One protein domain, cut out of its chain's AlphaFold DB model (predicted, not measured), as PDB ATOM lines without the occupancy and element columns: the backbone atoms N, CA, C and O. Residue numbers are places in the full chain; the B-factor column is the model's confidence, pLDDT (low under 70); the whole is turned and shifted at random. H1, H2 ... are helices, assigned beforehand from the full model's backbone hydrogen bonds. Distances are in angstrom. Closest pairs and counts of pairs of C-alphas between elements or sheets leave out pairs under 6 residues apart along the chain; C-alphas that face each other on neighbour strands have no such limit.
ATOM      1  N   LYS A 719     337.370 242.692  73.097       49.00
ATOM      2  CA  LYS A 719     336.269 243.424  73.757       49.00
ATOM      3  C   LYS A 719     336.158 244.869  73.283       49.00
ATOM      4  O   LYS A 719     335.038 245.345  73.117       49.00
ATOM      5  N   GLY A 720     337.285 245.547  73.050       49.75
ATOM      6  CA  GLY A 720     337.302 246.924  72.549       49.75
ATOM      7  C   GLY A 720     336.572 247.074  71.211       49.75
ATOM      8  O   GLY A 720     335.703 247.931  71.092       49.75
ATOM      9  N   THR A 721     336.852 246.191  70.248       51.62
ATOM     10  CA  THR A 721     336.218 246.187  68.915       51.62
ATOM     11  C   THR A 721     334.695 246.105  68.985       51.62
ATOM     12  O   THR A 721     334.035 247.034  68.532       51.62
ATOM     13  N   MET A 722     334.124 245.088  69.644       58.56
ATOM     14  CA  MET A 722     332.663 244.971  69.800       58.56
ATOM     15  C   MET A 722     332.021 246.175  70.506       58.56
ATOM     16  O   MET A 722     330.854 246.472  70.259       58.56
ATOM     17  N   LEU A 723     332.725 246.845  71.426       56.75
ATOM     18  CA  LEU A 723     332.173 248.003  72.136       56.75
ATOM     19  C   LEU A 723     332.233 249.270  71.269       56.75
ATOM     20  O   LEU A 723     331.276 250.040  71.270       56.75
ATOM     21  N   VAL A 724     333.282 249.439  70.459       55.53
ATOM     22  CA  VAL A 724     333.368 250.487  69.428       55.53
ATOM     23  C   VAL A 724     332.336 250.258  68.318       55.53
ATOM     24  O   VAL A 724     331.653 251.200  67.938       55.53
ATOM     25  N   GLU A 725     332.140 249.021  67.856       61.72
ATOM     26  CA  GLU A 725     331.086 248.663  66.893       61.72
ATOM     27  C   GLU A 725     329.687 248.931  67.461       61.72
ATOM     28  O   GLU A 725     328.862 249.556  66.799       61.72
ATOM     29  N   ARG A 726     329.419 248.548  68.719       63.59
ATOM     30  CA  ARG A 726     328.162 248.897  69.406       63.59
ATOM     31  C   ARG A 726     327.977 250.402  69.555       63.59
ATOM     32  O   ARG A 726     326.848 250.866  69.452       63.59
ATOM     33  N   LEU A 727     329.049 251.157  69.791       47.38
ATOM     34  CA  LEU A 727     328.994 252.614  69.891       47.38
ATOM     35  C   LEU A 727     328.752 253.262  68.517       47.38
ATOM     36  O   LEU A 727     327.974 254.204  68.445       47.38
ATOM     37  N   HIS A 728     329.309 252.711  67.432       56.16
ATOM     38  CA  HIS A 728     329.029 253.126  66.051       56.16
ATOM     39  C   HIS A 728     327.570 252.844  65.660       56.16
ATOM     40  O   HIS A 728     326.856 253.744  65.226       56.16
ATOM     41  N   VAL A 729     327.079 251.626  65.915       64.06
ATOM     42  CA  VAL A 729     325.669 251.260  65.697       64.06
ATOM     43  C   VAL A 729     324.734 252.121  66.560       64.06
ATOM     44  O   VAL A 729     323.677 252.524  66.092       64.06
ATOM     45  N   ALA A 730     325.127 252.480  67.787       49.22
ATOM     46  CA  ALA A 730     324.363 253.391  68.643       49.22
ATOM     47  C   ALA A 730     324.478 254.881  68.251       49.22
ATOM     48  O   ALA A 730     323.656 255.679  68.689       49.22
ATOM     49  N   MET A 731     325.462 255.282  67.435       43.00
ATOM     50  CA  MET A 731     325.480 256.612  66.804       43.00
ATOM     51  C   MET A 731     324.451 256.709  65.671       43.00
ATOM     52  O   MET A 731     323.891 257.783  65.454       43.00
ATOM     53  N   GLU A 732     324.185 255.598  64.983       54.66
ATOM     54  CA  GLU A 732     323.164 255.485  63.936       54.66
ATOM     55  C   GLU A 732     321.758 255.229  64.519       54.66
ATOM     56  O   GLU A 732     320.767 255.739  63.995       54.66
ATOM     57  N   ALA A 733     321.659 254.484  65.626       58.25
ATOM     58  CA  ALA A 733     320.404 254.075  66.255       58.25
ATOM     59  C   ALA A 733     320.187 254.708  67.646       58.25
ATOM     60  O   ALA A 733     320.684 254.205  68.647       58.25
ATOM     61  N   ASP A 734     319.347 255.749  67.687       70.00
ATOM     62  CA  ASP A 734     318.819 256.459  68.870       70.00
ATOM     63  C   ASP A 734     319.849 257.215  69.766       70.00
ATOM     64  O   ASP A 734     320.668 256.610  70.466       70.00
ATOM     65  N   PRO A 735     319.736 258.560  69.876       59.00
ATOM     66  CA  PRO A 735     320.381 259.379  70.908       59.00
ATOM     67  C   PRO A 735     320.507 258.804  72.328       59.00
ATOM     68  O   PRO A 735     321.502 259.102  72.997       59.00
ATOM     69  N   ALA A 736     319.517 258.054  72.816       71.75
ATOM     70  CA  ALA A 736     319.527 257.453  74.147       71.75
ATOM     71  C   ALA A 736     320.452 256.225  74.222       71.75
ATOM     72  O   ALA A 736     321.156 256.044  75.219       71.75
ATOM     73  N   ALA A 737     320.511 255.414  73.161       73.69
ATOM     74  CA  ALA A 737     321.420 254.275  73.090       73.69
ATOM     75  C   ALA A 737     322.882 254.739  73.064       73.69
ATOM     76  O   ALA A 737     323.703 254.165  73.774       73.69
ATOM     77  N   TYR A 738     323.195 255.825  72.347       62.78
ATOM     78  CA  TYR A 738     324.533 256.433  72.348       62.78
ATOM     79  C   TYR A 738     324.990 256.864  73.752       62.78
ATOM     80  O   TYR A 738     326.097 256.537  74.181       62.78
ATOM     81  N   ALA A 739     324.124 257.554  74.505       76.06
ATOM     82  CA  ALA A 739     324.431 257.973  75.873       76.06
ATOM     83  C   ALA A 739     324.673 256.766  76.800       76.06
ATOM     84  O   ALA A 739     325.635 256.754  77.572       76.06
ATOM     85  N   ASN A 740     323.856 255.717  76.665       84.31
ATOM     86  CA  ASN A 740     324.036 254.462  77.394       84.31
ATOM     87  C   ASN A 740     325.305 253.706  76.957       84.31
ATOM     88  O   ASN A 740     325.951 253.075  77.791       84.31
ATOM     89  N   ALA A 741     325.704 253.771  75.683       79.50
ATOM     90  CA  ALA A 741     326.938 253.161  75.186       79.50
ATOM     91  C   ALA A 741     328.182 253.832  75.792       79.50
ATOM     92  O   ALA A 741     329.054 253.126  76.296       79.50
ATOM     93  N   ILE A 742     328.227 255.172  75.840       79.12
ATOM     94  CA  ILE A 742     329.297 255.908  76.539       79.12
ATOM     95  C   ILE A 742     329.289 255.575  78.035       79.12
ATOM     96  O   ILE A 742     330.347 255.307  78.593       79.12
ATOM     97  N   GLY A 743     328.118 255.546  78.682       89.31
ATOM     98  CA  GLY A 743     328.006 255.174  80.094       89.31
ATOM     99  C   GLY A 743     328.600 253.794  80.385       89.31
ATOM    100  O   GLY A 743     329.418 253.651  81.290       89.31
ATOM    101  N   ASN A 744     328.230 252.783  79.593       92.69
ATOM    102  CA  ASN A 744     328.752 251.421  79.737       92.69
ATOM    103  C   ASN A 744     330.254 251.323  79.421       92.69
ATOM    104  O   ASN A 744     330.955 250.551  80.072       92.69
ATOM    105  N   LEU A 745     330.762 252.103  78.460       84.06
ATOM    106  CA  LEU A 745     332.196 252.184  78.165       84.06
ATOM    107  C   LEU A 745     332.956 252.797  79.351       84.06
ATOM    108  O   LEU A 745     333.910 252.191  79.829       84.06
ATOM    109  N   ALA A 746     332.488 253.933  79.876       88.88
ATOM    110  CA  ALA A 746     333.057 254.598  81.047       88.88
ATOM    111  C   ALA A 746     333.101 253.673  82.275       88.88
ATOM    112  O   ALA A 746     334.127 253.571  82.945       88.88
ATOM    113  N   ALA A 747     332.008 252.945  82.525       94.31
ATOM    114  CA  ALA A 747     331.926 251.946  83.583       94.31
ATOM    115  C   ALA A 747     332.921 250.795  83.375       94.31
ATOM    116  O   ALA A 747     333.656 250.448  84.297       94.31
ATOM    117  N   GLN A 748     333.018 250.254  82.154       93.06
ATOM    118  CA  GLN A 748     333.937 249.154  81.854       93.06
ATOM    119  C   GLN A 748     335.414 249.552  82.004       93.06
ATOM    120  O   GLN A 748     336.198 248.719  82.453       93.06
ATOM    121  N   VAL A 749     335.803 250.779  81.638       87.69
ATOM    122  CA  VAL A 749     337.197 251.240  81.783       87.69
ATOM    123  C   VAL A 749     337.546 251.476  83.258       87.69
ATOM    124  O   VAL A 749     338.566 250.974  83.717       87.69
ATOM    125  N   LEU A 750     336.665 252.117  84.036       92.81
ATOM    126  CA  LEU A 750     336.870 252.331  85.480       92.81
ATOM    127  C   LEU A 750     336.701 251.068  86.352       92.81
ATOM    128  O   LEU A 750     336.899 251.131  87.566       92.81
ATOM    129  N   GLY A 751     336.284 249.939  85.770       94.88
ATOM    130  CA  GLY A 751     335.965 248.708  86.502       94.88
ATOM    131  C   GLY A 751     334.672 248.772  87.330       94.88
ATOM    132  O   GLY A 751     334.450 247.917  88.188       94.88
ATOM    133  N   GLU A 752     333.807 249.759  87.092       96.56
ATOM    134  CA  GLU A 752     332.536 249.928  87.801       96.56
ATOM    135  C   GLU A 752     331.428 249.068  87.158       96.56
ATOM    136  O   GLU A 752     331.272 249.015  85.940       96.56
ATOM    137  N   ALA A 753     330.635 248.370  87.976       91.69
ATOM    138  CA  ALA A 753     329.690 247.353  87.491       91.69
ATOM    139  C   ALA A 753     328.415 247.911  86.822       91.69
ATOM    140  O   ALA A 753     327.685 247.164  86.170       91.69
ATOM    141  N   THR A 754     328.120 249.202  86.998       92.56
ATOM    142  CA  THR A 754     326.913 249.864  86.473       92.56
ATOM    143  C   THR A 754     327.217 251.310  86.082       92.56
ATOM    144  O   THR A 754     327.846 252.007  86.880       92.56
ATOM    145  N   PRO A 755     326.727 251.808  84.933       91.81
ATOM    146  CA  PRO A 755     326.942 253.192  84.525       91.81
ATOM    147  C   PRO A 755     326.150 254.173  85.399       91.81
ATOM    148  O   PRO A 755     324.921 254.212  85.348       91.81
ATOM    149  N   ASN A 756     326.851 254.999  86.176       94.12
ATOM    150  CA  ASN A 756     326.273 256.100  86.949       94.12
ATOM    151  C   ASN A 756     326.801 257.459  86.434       94.12
ATOM    152  O   ASN A 756     327.816 257.521  85.738       94.12
ATOM    153  N   GLN A 757     326.153 258.574  86.789       86.31
ATOM    154  CA  GLN A 757     326.664 259.912  86.459       86.31
ATOM    155  C   GLN A 757     328.059 260.133  87.068       86.31
ATOM    156  O   GLN A 757     328.941 260.651  86.387       86.31
ATOM    157  N   MET A 758     328.278 259.667  88.304       89.50
ATOM    158  CA  MET A 758     329.593 259.693  88.959       89.50
ATOM    159  C   MET A 758     330.653 258.948  88.141       89.50
ATOM    160  O   MET A 758     331.731 259.489  87.925       89.50
ATOM    161  N   THR A 759     330.328 257.761  87.621       89.81
ATOM    162  CA  THR A 759     331.191 256.957  86.742       89.81
ATOM    163  C   THR A 759     331.593 257.734  85.487       89.81
ATOM    164  O   THR A 759     332.757 257.754  85.106       89.81
ATOM    165  N   LEU A 760     330.642 258.428  84.855       83.50
ATOM    166  CA  LEU A 760     330.901 259.192  83.633       83.50
ATOM    167  C   LEU A 760     331.719 260.466  83.902       83.50
ATOM    168  O   LEU A 760     332.631 260.783  83.141       83.50
ATOM    169  N   GLU A 761     331.449 261.176  85.001       82.31
ATOM    170  CA  GLU A 761     332.263 262.320  85.436       82.31
ATOM    171  C   GLU A 761     333.678 261.907  85.855       82.31
ATOM    172  O   GLU A 761     334.630 262.641  85.599       82.31
ATOM    173  N   ARG A 762     333.819 260.733  86.474       86.81
ATOM    174  CA  ARG A 762     335.099 260.149  86.874       86.81
ATOM    175  C   ARG A 762     335.912 259.705  85.659       86.81
ATOM    176  O   ARG A 762     337.075 260.071  85.554       86.81
ATOM    177  N   TYR A 763     335.283 259.049  84.685       87.25
ATOM    178  CA  TYR A 763     335.912 258.642  83.424       87.25
ATOM    179  C   TYR A 763     336.423 259.856  82.632       87.25
ATOM    180  O   TYR A 763     337.542 259.845  82.135       87.25
ATOM    181  N   VAL A 764     335.660 260.956  82.604       81.50
ATOM    182  CA  VAL A 764     336.096 262.224  81.987       81.50
ATOM    183  C   VAL A 764     337.292 262.873  82.713       81.50
ATOM    184  O   VAL A 764     338.012 263.653  82.093       81.50
ATOM    185  N   ARG A 765     337.539 262.559  83.994       76.94
ATOM    186  CA  ARG A 765     338.680 263.082  84.777       76.94
ATOM    187  C   ARG A 765     339.907 262.168  84.777       76.94
ATOM    188  O   ARG A 765     341.020 262.682  84.785       76.94
ATOM    189  N   GLU A 766     339.704 260.854  84.828       81.25
ATOM    190  CA  GLU A 766     340.763 259.848  85.003       81.25
ATOM    191  C   GLU A 766     341.209 259.237  83.660       81.25
ATOM    192  O   GLU A 766     342.402 259.097  83.418       81.25
ATOM    193  N   GLU A 767     340.262 258.953  82.759       76.62
ATOM    194  CA  GLU A 767     340.447 258.097  81.569       76.62
ATOM    195  C   GLU A 767     340.253 258.840  80.231       76.62
ATOM    196  O   GLU A 767     340.383 258.270  79.149       76.62
ATOM    197  N   LEU A 768     340.007 260.154  80.286       63.34
ATOM    198  CA  LEU A 768     340.127 261.074  79.147       63.34
ATOM    199  C   LEU A 768     341.274 262.099  79.322       63.34
ATOM    200  O   LEU A 768     341.045 263.302  79.153       63.34
ATOM    201  N   PRO A 769     342.531 261.674  79.590       48.84
ATOM    202  CA  PRO A 769     343.700 262.536  79.444       48.84
ATOM    203  C   PRO A 769     343.961 262.775  77.948       48.84
ATOM    204  O   PRO A 769     344.817 262.144  77.328       48.84
ATOM    205  N   MET A 770     343.178 263.667  77.334       43.06
ATOM    206  CA  MET A 770     343.285 264.006  75.912       43.06
ATOM    207  C   MET A 770     344.506 264.899  75.639       43.06
ATOM    208  O   MET A 770     344.392 266.077  75.308       43.06
ATOM    209  N   GLY A 771     345.691 264.306  75.796       43.38
ATOM    210  CA  GLY A 771     346.979 264.990  75.792       43.38
ATOM    211  C   GLY A 771     347.201 265.842  77.046       43.38
ATOM    212  O   GLY A 771     346.456 265.772  78.021       43.38
ATOM    213  N   ASN A 772     348.228 266.694  76.994       53.06
ATOM    214  CA  ASN A 772     348.491 267.689  78.042       53.06
ATOM    215  C   ASN A 772     347.413 268.799  78.080       53.06
ATOM    216  O   ASN A 772     347.336 269.568  79.036       53.06
ATOM    217  N   GLU A 773     346.576 268.890  77.043       60.50
ATOM    218  CA  GLU A 773     345.589 269.948  76.838       60.50
ATOM    219  C   GLU A 773     344.234 269.591  77.471       60.50
ATOM    220  O   GLU A 773     343.288 269.157  76.812       60.50
ATOM    221  N   ARG A 774     344.119 269.842  78.783       63.97
ATOM    222  CA  ARG A 774     342.865 269.708  79.560       63.97
ATOM    223  C   ARG A 774     341.662 270.403  78.902       63.97
ATOM    224  O   ARG A 774     340.527 269.944  79.041       63.97
ATOM    225  N   SER A 775     341.916 271.481  78.161       75.25
ATOM    226  CA  SER A 775     340.953 272.211  77.329       75.25
ATOM    227  C   SER A 775     340.155 271.307  76.381       75.25
ATOM    228  O   SER A 775     338.955 271.532  76.215       75.25
ATOM    229  N   LEU A 776     340.757 270.258  75.802       76.62
ATOM    230  CA  LEU A 776     340.067 269.363  74.868       76.62
ATOM    231  C   LEU A 776     339.039 268.469  75.583       76.62
ATOM    232  O   LEU A 776     337.939 268.253  75.068       76.62
ATOM    233  N   GLY A 777     339.361 268.003  76.796       81.12
ATOM    234  CA  GLY A 777     338.435 267.262  77.661       81.12
ATOM    235  C   GLY A 777     337.231 268.113  78.076       81.12
ATOM    236  O   GLY A 777     336.082 267.679  77.943       81.12
ATOM    237  N   PHE A 778     337.475 269.366  78.476       80.69
ATOM    238  CA  PHE A 778     336.402 270.324  78.747       80.69
ATOM    239  C   PHE A 778     335.556 270.605  77.499       80.69
ATOM    240  O   PHE A 778     334.331 270.531  77.581       80.69
ATOM    241  N   ALA A 779     336.169 270.853  76.335       83.25
ATOM    242  CA  ALA A 779     335.453 271.100  75.081       83.25
ATOM    243  C   ALA A 779     334.523 269.934  74.695       83.25
ATOM    244  O   ALA A 779     333.369 270.161  74.322       83.25
ATOM    245  N   ALA A 780     334.977 268.686  74.854       85.19
ATOM    246  CA  ALA A 780     334.146 267.504  74.635       85.19
ATOM    247  C   ALA A 780     332.943 267.454  75.600       85.19
ATOM    248  O   ALA A 780     331.807 267.263  75.162       85.19
ATOM    249  N   TRP A 781     333.163 267.693  76.899       89.44
ATOM    250  CA  TRP A 781     332.095 267.726  77.909       89.44
ATOM    251  C   TRP A 781     331.068 268.843  77.646       89.44
ATOM    252  O   TRP A 781     329.859 268.597  77.700       89.44
ATOM    253  N   ILE A 782     331.538 270.044  77.284       92.56
ATOM    254  CA  ILE A 782     330.713 271.199  76.896       92.56
ATOM    255  C   ILE A 782     329.797 270.819  75.725       92.56
ATOM    256  O   ILE A 782     328.582 271.004  75.806       92.56
ATOM    257  N   MET A 783     330.350 270.228  74.662       91.56
ATOM    258  CA  MET A 783     329.583 269.827  73.477       91.56
ATOM    259  C   MET A 783     328.562 268.723  73.789       91.56
ATOM    260  O   MET A 783     327.410 268.813  73.356       91.56
ATOM    261  N   VAL A 784     328.924 267.725  74.603       94.12
ATOM    262  CA  VAL A 784     327.987 266.681  75.059       94.12
ATOM    263  C   VAL A 784     326.832 267.288  75.865       94.12
ATOM    264  O   VAL A 784     325.667 266.948  75.621       94.12
ATOM    265  N   ARG A 785     327.099 268.230  76.781       93.06
ATOM    266  CA  ARG A 785     326.033 268.899  77.546       93.06
ATOM    267  C   ARG A 785     325.179 269.835  76.691       93.06
ATOM    268  O   ARG A 785     323.963 269.827  76.870       93.06
ATOM    269  N   ALA A 786     325.757 270.545  75.725       93.25
ATOM    270  CA  ALA A 786     325.019 271.363  74.762       93.25
ATOM    271  C   ALA A 786     324.007 270.523  73.964       93.25
ATOM    272  O   ALA A 786     322.809 270.817  73.962       93.25
ATOM    273  N   VAL A 787     324.468 269.415  73.372       93.75
ATOM    274  CA  VAL A 787     323.625 268.459  72.634       93.75
ATOM    275  C   VAL A 787     322.560 267.835  73.540       93.75
ATOM    276  O   VAL A 787     321.415 267.687  73.116       93.75
ATOM    277  N   THR A 788     322.885 267.530  74.800       94.56
ATOM    278  CA  THR A 788     321.902 267.026  75.781       94.56
ATOM    279  C   THR A 788     320.805 268.055  76.078       94.56
ATOM    280  O   THR A 788     319.627 267.704  76.137       94.56
ATOM    281  N   CYS A 789     321.158 269.334  76.235       94.56
ATOM    282  CA  CYS A 789     320.187 270.407  76.464       94.56
ATOM    283  C   CYS A 789     319.282 270.649  75.248       94.56
ATOM    284  O   CYS A 789     318.069 270.769  75.424       94.56
ATOM    285  N   MET A 790     319.839 270.641  74.030       95.94
ATOM    286  CA  MET A 790     319.065 270.745  72.784       95.94
ATOM    287  C   MET A 790     318.098 269.563  72.606       95.94
ATOM    288  O   MET A 790     316.914 269.777  72.365       95.94
ATOM    289  N   LYS A 791     318.561 268.321  72.825       90.62
ATOM    290  CA  LYS A 791     317.716 267.110  72.777       90.62
ATOM    291  C   LYS A 791     316.583 267.121  73.812       90.62
ATOM    292  O   LYS A 791     315.522 266.571  73.552       90.62
ATOM    293  N   ALA A 792     316.772 267.790  74.949       96.06
ATOM    294  CA  ALA A 792     315.734 268.003  75.960       96.06
ATOM    295  C   ALA A 792     314.771 269.172  75.639       96.06
ATOM    296  O   ALA A 792     314.087 269.651  76.540       96.06
ATOM    297  N   GLY A 793     314.771 269.704  74.409       95.81
ATOM    298  CA  GLY A 793     313.962 270.861  73.994       95.81
ATOM    299  C   GLY A 793     314.395 272.205  74.600       95.81
ATOM    300  O   GLY A 793     313.821 273.244  74.281       95.81
ATOM    301  N   ARG A 794     315.429 272.221  75.450       97.12
ATOM    302  CA  ARG A 794     315.930 273.415  76.149       97.12
ATOM    303  C   ARG A 794     316.999 274.103  75.306       97.12
ATOM    304  O   ARG A 794     318.171 274.154  75.679       97.12
ATOM    305  N   TRP A 795     316.580 274.608  74.148       95.25
ATOM    306  CA  TRP A 795     317.444 275.235  73.141       95.25
ATOM    307  C   TRP A 795     318.251 276.421  73.677       95.25
ATOM    308  O   TRP A 795     319.414 276.571  73.312       95.25
ATOM    309  N   GLU A 796     317.680 277.215  74.585       93.50
ATOM    310  CA  GLU A 796     318.372 278.317  75.270       93.50
ATOM    311  C   GLU A 796     319.577 277.799  76.065       93.50
ATOM    312  O   GLU A 796     320.711 278.194  75.799       93.50
ATOM    313  N   ASN A 797     319.368 276.808  76.938       92.38
ATOM    314  CA  ASN A 797     320.448 276.129  77.664       92.38
ATOM    315  C   ASN A 797     321.433 275.436  76.703       92.38
ATOM    316  O   ASN A 797     322.631 275.383  76.972       92.38
ATOM    317  N   GLY A 798     320.940 274.919  75.573       96.00
ATOM    318  CA  GLY A 798     321.746 274.315  74.511       96.00
ATOM    319  C   GLY A 798     322.693 275.292  73.808       96.00
ATOM    320  O   GLY A 798     323.762 274.875  73.375       96.00
ATOM    321  N   ARG A 799     322.337 276.583  73.742       93.88
ATOM    322  CA  ARG A 799     323.190 277.679  73.244       93.88
ATOM    323  C   ARG A 799     324.065 278.284  74.345       93.88
ATOM    324  O   ARG A 799     325.207 278.653  74.084       93.88
ATOM    325  N   LEU A 800     323.554 278.346  75.575       95.25
ATOM    326  CA  LEU A 800     324.262 278.895  76.732       95.25
ATOM    327  C   LEU A 800     325.450 278.020  77.161       95.25
ATOM    328  O   LEU A 800     326.503 278.557  77.488       95.25
ATOM    329  N   VAL A 801     325.318 276.687  77.130       94.62
ATOM    330  CA  VAL A 801     326.406 275.770  77.526       94.62
ATOM    331  C   VAL A 801     327.671 275.942  76.662       94.62
ATOM    332  O   VAL A 801     328.736 276.107  77.254       94.62
ATOM    333  N   PRO A 802     327.611 275.983  75.312       93.44
ATOM    334  CA  PRO A 802     328.762 276.331  74.479       93.44
ATOM    335  C   PRO A 802     329.360 277.701  74.797       93.44
ATOM    336  O   PRO A 802     330.577 277.813  74.883       93.44
ATOM    337  N   ALA A 803     328.532 278.730  75.007       92.44
ATOM    338  CA  ALA A 803     329.010 280.086  75.279       92.44
ATOM    339  C   ALA A 803     329.757 280.185  76.622       92.44
ATOM    340  O   ALA A 803     330.876 280.693  76.669       92.44
ATOM    341  N   LEU A 804     329.179 279.636  77.699       92.69
ATOM    342  CA  LEU A 804     329.831 279.555  79.013       92.69
ATOM    343  C   LEU A 804     331.079 278.666  78.974       92.69
ATOM    344  O   LEU A 804     332.081 278.981  79.609       92.69
ATOM    345  N   GLY A 805     331.033 277.571  78.215       91.44
ATOM    346  CA  GLY A 805     332.160 276.664  78.043       91.44
ATOM    347  C   GLY A 805     333.342 277.300  77.308       91.44
ATOM    348  O   GLY A 805     334.481 277.154  77.742       91.44
ATOM    349  N   LEU A 806     333.079 278.050  76.234       89.75
ATOM    350  CA  LEU A 806     334.109 278.786  75.500       89.75
ATOM    351  C   LEU A 806     334.711 279.905  76.364       89.75
ATOM    352  O   LEU A 806     335.928 280.059  76.401       89.75
ATOM    353  N   ALA A 807     333.874 280.624  77.122       89.19
ATOM    354  CA  ALA A 807     334.329 281.626  78.086       89.19
ATOM    355  C   ALA A 807     335.197 281.014  79.202       89.19
ATOM    356  O   ALA A 807     336.201 281.606  79.580       89.19
ATOM    357  N   ALA A 808     334.867 279.813  79.692       85.00
ATOM    358  CA  ALA A 808     335.682 279.100  80.675       85.00
ATOM    359  C   ALA A 808     337.033 278.624  80.105       85.00
ATOM    360  O   ALA A 808     338.033 278.650  80.816       85.00
ATOM    361  N   ILE A 809     337.083 278.225  78.827       85.75
ATOM    362  CA  ILE A 809     338.331 277.847  78.142       85.75
ATOM    363  C   ILE A 809     339.232 279.072  77.919       85.75
ATOM    364  O   ILE A 809     340.427 278.999  78.204       85.75
ATOM    365  N   GLU A 810     338.684 280.206  77.469       85.50
ATOM    366  CA  GLU A 810     339.465 281.447  77.351       85.50
ATOM    367  C   GLU A 810     339.883 281.991  78.727       85.50
ATOM    368  O   GLU A 810     341.019 282.431  78.867       85.50
ATOM    369  N   GLN A 811     339.054 281.884  79.775       83.06
ATOM    370  CA  GLN A 811     339.468 282.248  81.137       83.06
ATOM    371  C   GLN A 811     340.638 281.378  81.623       83.06
ATOM    372  O   GLN A 811     341.649 281.924  82.046       83.06
ATOM    373  N   TYR A 812     340.561 280.049  81.476       80.06
ATOM    374  CA  TYR A 812     341.655 279.134  81.841       80.06
ATOM    375  C   TYR A 812     342.971 279.492  81.124       80.06
ATOM    376  O   TYR A 812     344.046 279.468  81.724       80.06
ATOM    377  N   ARG A 813     342.878 279.870  79.843       79.06
ATOM    378  CA  ARG A 813     344.009 280.326  79.024       79.06
ATOM    379  C   ARG A 813     344.557 281.687  79.470       79.06
ATOM    380  O   ARG A 813     345.772 281.874  79.458       79.06
ATOM    381  N   LEU A 814     343.693 282.629  79.850       81.81
ATOM    382  CA  LEU A 814     344.080 283.942  80.384       81.81
ATOM    383  C   LEU A 814     344.713 283.834  81.781       81.81
ATOM    384  O   LEU A 814     345.629 284.596  82.086       81.81
ATOM    385  N   ASP A 815     344.282 282.859  82.585       84.88
ATOM    386  CA  ASP A 815     344.858 282.533  83.896       84.88
ATOM    387  C   ASP A 815     346.247 281.859  83.791       84.88
ATOM    388  O   ASP A 815     346.940 281.722  84.799       84.88
ATOM    389  N   GLY A 816     346.673 281.456  82.585       75.44
ATOM    390  CA  GLY A 816     348.031 280.975  82.296       75.44
ATOM    391  C   GLY A 816     348.340 279.536  82.732       75.44
ATOM    392  O   GLY A 816     349.498 279.250  83.044       75.44
TER     393      GLY A 816
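AT A GLANCE: This is residues 719 to 816 of the 817 residues of an uncharacterized protein of Symbiodinium microadriaticum (UniProt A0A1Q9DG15). Two helical hairpins, H4 with H5 and H1 with H2, stand at the two ends of a loosely joined row, and the short helix H3 bridges the space between them, packing on H2 and coming close to H4. H5 and H1 make the two far sides, while H4 is the helix nearest the middle. The printed part has 98 residues with five named helices, in the order H1, H2, H3, H4, H5, and no named strand; the class is all helix. It is only just compact, close to loose, with a radius of gyration of the C-alphas of 14.8 A, and it spans 42 by 33 by 21 A.

HOW THE PARTS SIT: Begin at the longest helix, H5, residues 795 to 814. It touches H4, residues 774 to 791, with which it forms a helical hairpin: look at the C-alphas of Ala 786 and Gly 798, the closest pair, 4.4 A apart. The two run opposite ways at a shallow tilt of 10 degrees. H3, residues 757 to 766, is close to H4 but not clearly touching it; the closest C-alphas, of Val 764 and Gly 777, are 7.0 A apart. H3 touches H2, residues 735 to 750, at a steep tilt of 58 degrees, running the same way, and the C-alphas of Ala 746 and Tyr 763 come closest at 5.5 A. H2 and H4 are near each other, with 7 pairs of C-alphas within 10 A. H2 also touches H1, residues 719 to 732, in a second helical hairpin at a shallow tilt of 19 degrees, opposite ways, closest at the C-alphas of Ala 730 and Tyr 738, 4.8 A. H1 and H5 are apart. In H1, H2, H3 and H4 every O i to N i+4 pair is within hydrogen-bond range; in H5 it is 15 of 16.

IN THESE COORDINATES: Find C-alpha 795 at (317.444, 275.235, 73.141); from there H5 runs 28.9 A to C-alpha 814 at (344.080, 283.942, 80.384). H4 covers 26.2 A from Arg 774 to Lys 791, and H3 covers 14.2 A from Gln 757 to Glu 766. H2 runs 23.1 A from Pro 735 to Leu 750. For H1, start at C-alpha 719 at (336.269, 243.424, 73.757) and go 20.3 A to Glu 732.

THE WHOLE: The C-alphas of Met 722 and Leu 814, the two farthest apart, are 42.0 A apart. The printed part has no cut. The links H1 to H2 and H4 to H5 are tight, the links H2 to H3 and H3 to H4 are short, and no link is long. The mean pLDDT of the printed part is 79.6; look for values under 70 at residues 719 to 733, 735, 738 and 768 to 774.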